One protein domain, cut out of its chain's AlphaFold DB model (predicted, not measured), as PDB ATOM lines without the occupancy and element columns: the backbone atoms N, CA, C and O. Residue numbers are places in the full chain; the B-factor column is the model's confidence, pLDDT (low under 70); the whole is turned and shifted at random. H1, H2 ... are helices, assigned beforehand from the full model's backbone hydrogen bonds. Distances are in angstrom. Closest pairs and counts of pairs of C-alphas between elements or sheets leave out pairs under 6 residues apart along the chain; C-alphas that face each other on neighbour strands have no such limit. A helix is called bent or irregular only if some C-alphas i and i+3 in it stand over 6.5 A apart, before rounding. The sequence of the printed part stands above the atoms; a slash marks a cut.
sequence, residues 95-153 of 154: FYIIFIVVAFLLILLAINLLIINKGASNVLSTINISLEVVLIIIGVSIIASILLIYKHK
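What this domain is: This is residues 95 to 153 of the 154 residues of the protein "HTH cro/C1-type domain-containing protein" of Clostridium sp. CAG:307_30_263 (UniProt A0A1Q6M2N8). Two long helices, H2 and H1, run side by side in opposite ways, joined at one end by a turn, and together they make a narrow, flat-sided rod. They are spaced rather than closely packed: H2 reaches beyond the first residue of H1, and its residues 144 to 151, with 152 and 153 after them, stick out free. The printed part has 59 residues with two named helices, H1 then H2 along the chain, and no named strand; its class is all helix. It is loose, with a radius of gyration of the C-alphas of 14.8 A, and spans 49 by 19 by 8 A.

Where its parts are: H2, the longest helix, holds residues 123 to 151 and measures 42.8 A from C-alpha 123 at (203.848, 208.203, 123.289) to C-alpha 151 at (161.999, 202.164, 116.573). H1 holds residues 95 to 117 and measures 32.6 A, beginning with C-alpha 95 at (168.484, 196.530, 127.713). Neither helix is bent or irregular.

How they stand to each other: H2 and H1 are close but not clearly touching, with 2 pairs of C-alphas within 8 A. The closest C-alphas of the two are those of Asn 112 and Ile 129, 7.1 A apart. Their lines stand at a shallow tilt of 10 degrees, and they run opposite ways. Their centres are 12.2 A apart. A tight link of 5 residues joins H1 to H2. In both H1 and H2, every O i to N i+4 pair is within hydrogen-bond range.

The domain as a whole: The two C-alphas farthest apart are those of Gly 119 and Lys 153, at 49.8 A. Residues 117 to 124 stand free, as do residues 144 to 153, of which 144 to 151 belong to H2. The printed part has no cut. The mean pLDDT of the printed part is 75.3, and it is under 70 at residue 95, residues 119 to 126, residue 128 and residues 150 to 153.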
ATOM      1  N   PHE A  95     167.883 196.178 126.430       68.12
ATOM      2  CA  PHE A  95     168.484 196.530 127.713       68.12
ATOM      3  C   PHE A  95     169.601 195.585 128.169       68.12
ATOM      4  O   PHE A  95     170.598 196.060 128.694       68.12
ATOM      5  N   TYR A  96     169.486 194.276 127.942       70.50
ATOM      6  CA  TYR A  96     170.518 193.303 128.304       70.50
ATOM      7  C   TYR A  96     171.779 193.458 127.446       70.50
ATOM      8  O   TYR A  96     172.892 193.438 127.964       70.50
ATOM      9  N   ILE A  97     171.612 193.694 126.141       72.62
ATOM     10  CA  ILE A  97     172.731 193.961 125.226       72.62
ATOM     11  C   ILE A  97     173.401 195.287 125.601       72.62
ATOM     12  O   ILE A  97     174.623 195.354 125.698       72.62
ATOM     13  N   ILE A  98     172.602 196.319 125.884       75.00
ATOM     14  CA  ILE A  98     173.098 197.616 126.357       75.00
ATOM     15  C   ILE A  98     173.883 197.441 127.662       75.00
ATOM     16  O   ILE A  98     174.982 197.971 127.781       75.00
ATOM     17  N   PHE A  99     173.368 196.659 128.614       77.12
ATOM     18  CA  PHE A  99     174.029 196.412 129.895       77.12
ATOM     19  C   PHE A  99     175.374 195.691 129.730       77.12
ATOM     20  O   PHE A  99     176.361 196.106 130.332       77.12
ATOM     21  N   ILE A 100     175.443 194.671 128.864       78.88
ATOM     22  CA  ILE A 100     176.698 193.969 128.547       78.88
ATOM     23  C   ILE A 100     177.717 194.917 127.910       78.88
ATOM     24  O   ILE A 100     178.882 194.917 128.304       78.88
ATOM     25  N   VAL A 101     177.291 195.744 126.952       79.31
ATOM     26  CA  VAL A 101     178.194 196.693 126.290       79.31
ATOM     27  C   VAL A 101     178.705 197.731 127.285       79.31
ATOM     28  O   VAL A 101     179.904 197.984 127.335       79.31
ATOM     29  N   VAL A 102     177.827 198.294 128.117       81.31
ATOM     30  CA  VAL A 102     178.217 199.267 129.146       81.31
ATOM     31  C   VAL A 102     179.212 198.647 130.130       81.31
ATOM     32  O   VAL A 102     180.228 199.270 130.430       81.31
ATOM     33  N   ALA A 103     178.980 197.412 130.583       79.69
ATOM     34  CA  ALA A 103     179.910 196.711 131.466       79.69
ATOM     35  C   ALA A 103     181.291 196.514 130.813       79.69
ATOM     36  O   ALA A 103     182.313 196.761 131.451       79.69
ATOM     37  N   PHE A 104     181.332 196.142 129.530       84.38
ATOM     38  CA  PHE A 104     182.581 195.989 128.782       84.38
ATOM     39  C   PHE A 104     183.342 197.318 128.631       84.38
ATOM     40  O   PHE A 104     184.547 197.370 128.869       84.38
ATOM     41  N   LEU A 105     182.638 198.413 128.326       80.50
ATOM     42  CA  LEU A 105     183.223 199.756 128.224       80.50
ATOM     43  C   LEU A 105     183.828 200.237 129.549       80.50
ATOM     44  O   LEU A 105     184.911 200.819 129.560       80.50
ATOM     45  N   LEU A 106     183.157 199.964 130.672       85.56
ATOM     46  CA  LEU A 106     183.662 200.302 132.004       85.56
ATOM     47  C   LEU A 106     184.922 199.504 132.363       85.56
ATOM     48  O   LEU A 106     185.834 200.054 132.977       85.56
ATOM     49  N   ILE A 107     184.998 198.236 131.948       87.12
ATOM     50  CA  ILE A 107     186.189 197.397 132.141       87.12
ATOM     51  C   ILE A 107     187.377 197.957 131.350       87.12
ATOM     52  O   ILE A 107     188.460 198.110 131.913       87.12
ATOM     53  N   LEU A 108     187.178 198.324 130.079       81.38
ATOM     54  CA  LEU A 108     188.228 198.944 129.259       81.38
ATOM     55  C   LEU A 108     188.697 200.281 129.849       81.38
ATOM     56  O   LEU A 108     189.897 200.526 129.983       81.38
ATOM     57  N   LEU A 109     187.762 201.122 130.297       82.94
ATOM     58  CA  LEU A 109     188.083 202.388 130.957       82.94
ATOM     59  C   LEU A 109     188.919 202.172 132.230       82.94
ATOM     60  O   LEU A 109     189.913 202.867 132.442       82.94
ATOM     61  N   ALA A 110     188.557 201.186 133.056       85.25
ATOM     62  CA  ALA A 110     189.296 200.856 134.272       85.25
ATOM     63  C   ALA A 110     190.731 200.386 133.973       85.25
ATOM     64  O   ALA A 110     191.666 200.792 134.665       85.25
ATOM     65  N   ILE A 111     190.924 199.584 132.919       83.44
ATOM     66  CA  ILE A 111     192.254 199.127 132.485       83.44
ATOM     67  C   ILE A 111     193.125 200.318 132.061       83.44
ATOM     68  O   ILE A 111     194.273 200.415 132.499       83.44
ATOM     69  N   ASN A 112     192.580 201.272 131.300       78.12
ATOM     70  CA  ASN A 112     193.312 202.486 130.921       78.12
ATOM     71  C   ASN A 112     193.727 203.328 132.129       78.12
ATOM     72  O   ASN A 112     194.873 203.772 132.204       78.12
ATOM     73  N   LEU A 113     192.830 203.518 133.101       80.88
ATOM     74  CA  LEU A 113     193.149 204.269 134.319       80.88
ATOM     75  C   LEU A 113     194.279 203.602 135.118       80.88
ATOM     76  O   LEU A 113     195.156 204.295 135.637       80.88
ATOM     77  N   LEU A 114     194.314 202.265 135.165       82.19
ATOM     78  CA  LEU A 114     195.407 201.521 135.799       82.19
ATOM     79  C   LEU A 114     196.744 201.685 135.062       82.19
ATOM     80  O   LEU A 114     197.786 201.757 135.714       82.19
ATOM     81  N   ILE A 115     196.732 201.763 133.727       76.94
ATOM     82  CA  ILE A 115     197.938 201.990 132.914       76.94
ATOM     83  C   ILE A 115     198.486 203.408 133.138       76.94
ATOM     84  O   ILE A 115     199.691 203.570 133.340       76.94
ATOM     85  N   ILE A 116     197.611 204.419 133.172       74.75
ATOM     86  CA  ILE A 116     197.990 205.822 133.413       74.75
ATOM     87  C   ILE A 116     198.573 205.991 134.823       74.75
ATOM     88  O   ILE A 116     199.623 206.613 134.987       74.75
ATOM     89  N   ASN A 117     197.948 205.383 135.838       73.81
ATOM     90  CA  ASN A 117     198.403 205.491 137.229       73.81
ATOM     91  C   ASN A 117     199.752 204.785 137.482       73.81
ATOM     92  O   ASN A 117     200.459 205.114 138.430       73.81
ATOM     93  N   LYS A 118     200.154 203.843 136.617       77.50
ATOM     94  CA  LYS A 118     201.488 203.219 136.662       77.50
ATOM     95  C   LYS A 118     202.603 204.078 136.043       77.50
ATOM     96  O   LYS A 118     203.739 203.618 135.980       77.50
ATOM     97  N   GLY A 119     202.314 205.311 135.613       63.22
ATOM     98  CA  GLY A 119     203.338 206.284 135.210       63.22
ATOM     99  C   GLY A 119     204.006 206.004 133.859       63.22
ATOM    100  O   GLY A 119     205.083 206.525 133.589       63.22
ATOM    101  N   ALA A 120     203.383 205.200 132.991       63.00
ATOM    102  CA  ALA A 120     203.879 204.932 131.641       63.00
ATOM    103  C   ALA A 120     203.506 206.080 130.679       63.00
ATOM    104  O   ALA A 120     202.615 205.946 129.834       63.00
ATOM    105  N   SER A 121     204.174 207.231 130.810       63.69
ATOM    106  CA  SER A 121     204.006 208.412 129.942       63.69
ATOM    107  C   SER A 121     204.726 208.255 128.594       63.69
ATOM    108  O   SER A 121     205.485 209.123 128.162       63.69
ATOM    109  N   ASN A 122     204.529 207.116 127.935       64.94
ATOM    110  CA  ASN A 122     205.165 206.791 126.665       64.94
ATOM    111  C   ASN A 122     204.206 207.201 125.539       64.94
ATOM    112  O   ASN A 122     203.017 206.937 125.638       64.94
ATOM    113  N   VAL A 123     204.692 207.771 124.433       65.00
ATOM    114  CA  VAL A 123     203.848 208.203 123.289       65.00
ATOM    115  C   VAL A 123     202.872 207.106 122.810       65.00
ATOM    116  O   VAL A 123     201.757 207.399 122.385       65.00
ATOM    117  N   LEU A 124     203.253 205.833 122.955       64.38
ATOM    118  CA  LEU A 124     202.426 204.673 122.622       64.38
ATOM    119  C   LEU A 124     201.170 204.521 123.511       64.38
ATOM    120  O   LEU A 124     200.143 204.065 123.017       64.38
ATOM    121  N   SER A 125     201.209 204.926 124.789       65.38
ATOM    122  CA  SER A 125     200.030 204.875 125.674       65.38
ATOM    123  C   SER A 125     199.003 205.942 125.296       65.38
ATOM    124  O   SER A 125     197.812 205.646 125.239       65.38
ATOM    125  N   THR A 126     199.451 207.139 124.910       66.94
ATOM    126  CA  THR A 126     198.580 208.199 124.377       66.94
ATOM    127  C   THR A 126     197.890 207.777 123.071       66.94
ATOM    128  O   THR A 126     196.703 208.053 122.876       66.94
ATOM    129  N   ILE A 127     198.605 207.066 122.189       70.62
ATOM    130  CA  ILE A 127     198.042 206.520 120.941       70.62
ATOM    131  C   ILE A 127     197.005 205.426 121.239       70.62
ATOM    132  O   ILE A 127     195.916 205.464 120.668       70.62
ATOM    133  N   ASN A 128     197.291 204.502 122.166       69.38
ATOM    134  CA  ASN A 128     196.344 203.446 122.543       69.38
ATOM    135  C   ASN A 128     195.046 204.013 123.138       69.38
ATOM    136  O   ASN A 128     193.966 203.614 122.712       69.38
ATOM    137  N   ILE A 129     195.136 205.005 124.032       71.62
ATOM    138  CA  ILE A 129     193.952 205.671 124.606       71.62
ATOM    139  C   ILE A 129     193.112 206.327 123.501       71.62
ATOM    140  O   ILE A 129     191.887 206.213 123.493       71.62
ATOM    141  N   SER A 130     193.765 206.977 122.534       75.56
ATOM    142  CA  SER A 130     193.075 207.638 121.420       75.56
ATOM    143  C   SER A 130     192.333 206.638 120.522       75.56
ATOM    144  O   SER A 130     191.201 206.900 120.118       75.56
ATOM    145  N   LEU A 131     192.932 205.477 120.238       78.50
ATOM    146  CA  LEU A 131     192.301 204.414 119.445       78.50
ATOM    147  C   LEU A 131     191.131 203.755 120.177       78.50
ATOM    148  O   LEU A 131     190.099 203.485 119.562       78.50
ATOM    149  N   GLU A 132     191.253 203.534 121.486       74.81
ATOM    150  CA  GLU A 132     190.156 202.972 122.272       74.81
ATOM    151  C   GLU A 132     188.939 203.895 122.282       74.81
ATOM    152  O   GLU A 132     187.831 203.437 122.008       74.81
ATOM    153  N   VAL A 133     189.125 205.204 122.472       77.88
ATOM    154  CA  VAL A 133     188.020 206.176 122.405       77.88
ATOM    155  C   VAL A 133     187.290 206.111 121.055       77.88
ATOM    156  O   VAL A 133     186.059 206.140 121.020       77.88
ATOM    157  N   VAL A 134     188.016 205.948 119.943       80.94
ATOM    158  CA  VAL A 134     187.418 205.799 118.603       80.94
ATOM    159  C   VAL A 134     186.580 204.518 118.493       80.94
ATOM    160  O   VAL A 134     185.459 204.567 117.980       80.94
ATOM    161  N   LEU A 135     187.068 203.387 119.010       78.81
ATOM    162  CA  LEU A 135     186.323 202.119 119.003       78.81
ATOM    163  C   LEU A 135     185.033 202.201 119.833       78.81
ATOM    164  O   LEU A 135     183.997 201.679 119.413       78.81
ATOM    165  N   ILE A 136     185.065 202.911 120.965       79.50
ATOM    166  CA  ILE A 136     183.882 203.153 121.804       79.50
ATOM    167  C   ILE A 136     182.832 203.966 121.037       79.50
ATOM    168  O   ILE A 136     181.657 203.595 121.023       79.50
ATOM    169  N   ILE A 137     183.245 205.036 120.351       81.94
ATOM    170  CA  ILE A 137     182.345 205.884 119.552       81.94
ATOM    171  C   ILE A 137     181.676 205.074 118.433       81.94
ATOM    172  O   ILE A 137     180.463 205.183 118.229       81.94
ATOM    173  N   ILE A 138     182.438 204.219 117.740       83.88
ATOM    174  CA  ILE A 138     181.905 203.331 116.696       83.88
ATOM    175  C   ILE A 138     180.873 202.363 117.290       83.88
ATOM    176  O   ILE A 138     179.777 202.225 116.743       83.88
ATOM    177  N   GLY A 139     181.176 201.739 118.432       80.56
ATOM    178  CA  GLY A 139     180.258 200.821 119.112       80.56
ATOM    179  C   GLY A 139     178.936 201.483 119.514       80.56
ATOM    180  O   GLY A 139     177.862 200.947 119.238       80.56
ATOM    181  N   VAL A 140     178.996 202.686 120.095       82.44
ATOM    182  CA  VAL A 140     177.803 203.466 120.465       82.44
ATOM    183  C   VAL A 140     176.976 203.840 119.230       82.44
ATOM    184  O   VAL A 140     175.750 203.719 119.256       82.44
ATOM    185  N   SER A 141     177.628 204.224 118.129       77.88
ATOM    186  CA  SER A 141     176.963 204.564 116.864       77.88
ATOM    187  C   SER A 141     176.222 203.369 116.244       77.88
ATOM    188  O   SER A 141     175.077 203.495 115.794       77.88
ATOM    189  N   ILE A 142     176.823 202.175 116.290       86.44
ATOM    190  CA  ILE A 142     176.193 200.933 115.815       86.44
ATOM    191  C   ILE A 142     174.958 200.598 116.660       86.44
ATOM    192  O   ILE A 142     173.900 200.288 116.114       86.44
ATOM    193  N   ILE A 143     175.054 200.715 117.986       83.56
ATOM    194  CA  ILE A 143     173.929 200.446 118.897       83.56
ATOM    195  C   ILE A 143     172.793 201.448 118.679       83.56
ATOM    196  O   ILE A 143     171.631 201.046 118.601       83.56
ATOM    197  N   ALA A 144     173.109 202.736 118.522       81.00
ATOM    198  CA  ALA A 144     172.123 203.763 118.195       81.00
ATOM    199  C   ALA A 144     171.418 203.472 116.859       81.00
ATOM    200  O   ALA A 144     170.198 203.606 116.760       81.00
ATOM    201  N   SER A 145     172.162 202.994 115.858       76.31
ATOM    202  CA  SER A 145     171.615 202.599 114.555       76.31
ATOM    203  C   SER A 145     170.667 201.399 114.671       76.31
ATOM    204  O   SER A 145     169.570 201.422 114.113       76.31
ATOM    205  N   ILE A 146     171.033 200.381 115.457       82.06
ATOM    206  CA  ILE A 146     170.171 199.222 115.738       82.06
ATOM    207  C   ILE A 146     168.889 199.663 116.459       82.06
ATOM    208  O   ILE A 146     167.797 199.228 116.092       82.06
ATOM    209  N   LEU A 147     168.997 200.563 117.442       76.44
ATOM    210  CA  LEU A 147     167.847 201.113 118.164       76.44
ATOM    211  C   LEU A 147     166.915 201.923 117.251       76.44
ATOM    212  O   LEU A 147     165.696 201.794 117.366       76.44
ATOM    213  N   LEU A 148     167.458 202.716 116.322       70.56
ATOM    214  CA  LEU A 148     166.663 203.463 115.339       70.56
ATOM    215  C   LEU A 148     165.916 202.538 114.373       70.56
ATOM    216  O   LEU A 148     164.731 202.755 114.120       70.56
ATOM    217  N   ILE A 149     166.568 201.475 113.892       71.56
ATOM    218  CA  ILE A 149     165.927 200.449 113.053       71.56
ATOM    219  C   ILE A 149     164.792 199.758 113.821       71.56
ATOM    220  O   ILE A 149     163.729 199.496 113.257       71.56
ATOM    221  N   TYR A 150     164.986 199.497 115.117       68.38
ATOM    222  CA  TYR A 150     163.958 198.888 115.961       68.38
ATOM    223  C   TYR A 150     162.775 199.833 116.214       68.38
ATOM    224  O   TYR A 150     161.627 199.394 116.207       68.38
ATOM    225  N   LYS A 151     163.035 201.139 116.375       69.38
ATOM    226  CA  LYS A 151     161.999 202.164 116.573       69.38
ATOM    227  C   LYS A 151     161.099 202.346 115.347       69.38
ATOM    228  O   LYS A 151     159.929 202.647 115.521       69.38
ATOM    229  N   HIS A 152     161.619 202.152 114.134       53.00
ATOM    230  CA  HIS A 152     160.851 202.299 112.889       53.00
ATOM    231  C   HIS A 152     159.997 201.075 112.515       53.00
ATOM    232  O   HIS A 152     159.194 201.157 111.589       53.00
ATOM    233  N   LYS A 153     160.182 199.939 113.200       47.81
ATOM    234  CA  LYS A 153     159.415 198.701 112.975       47.81
ATOM    235  C   LYS A 153     158.128 198.604 113.807       47.81
ATOM    236  O   LYS A 153     157.451 197.580 113.722       47.81
TER     237      LYS A 153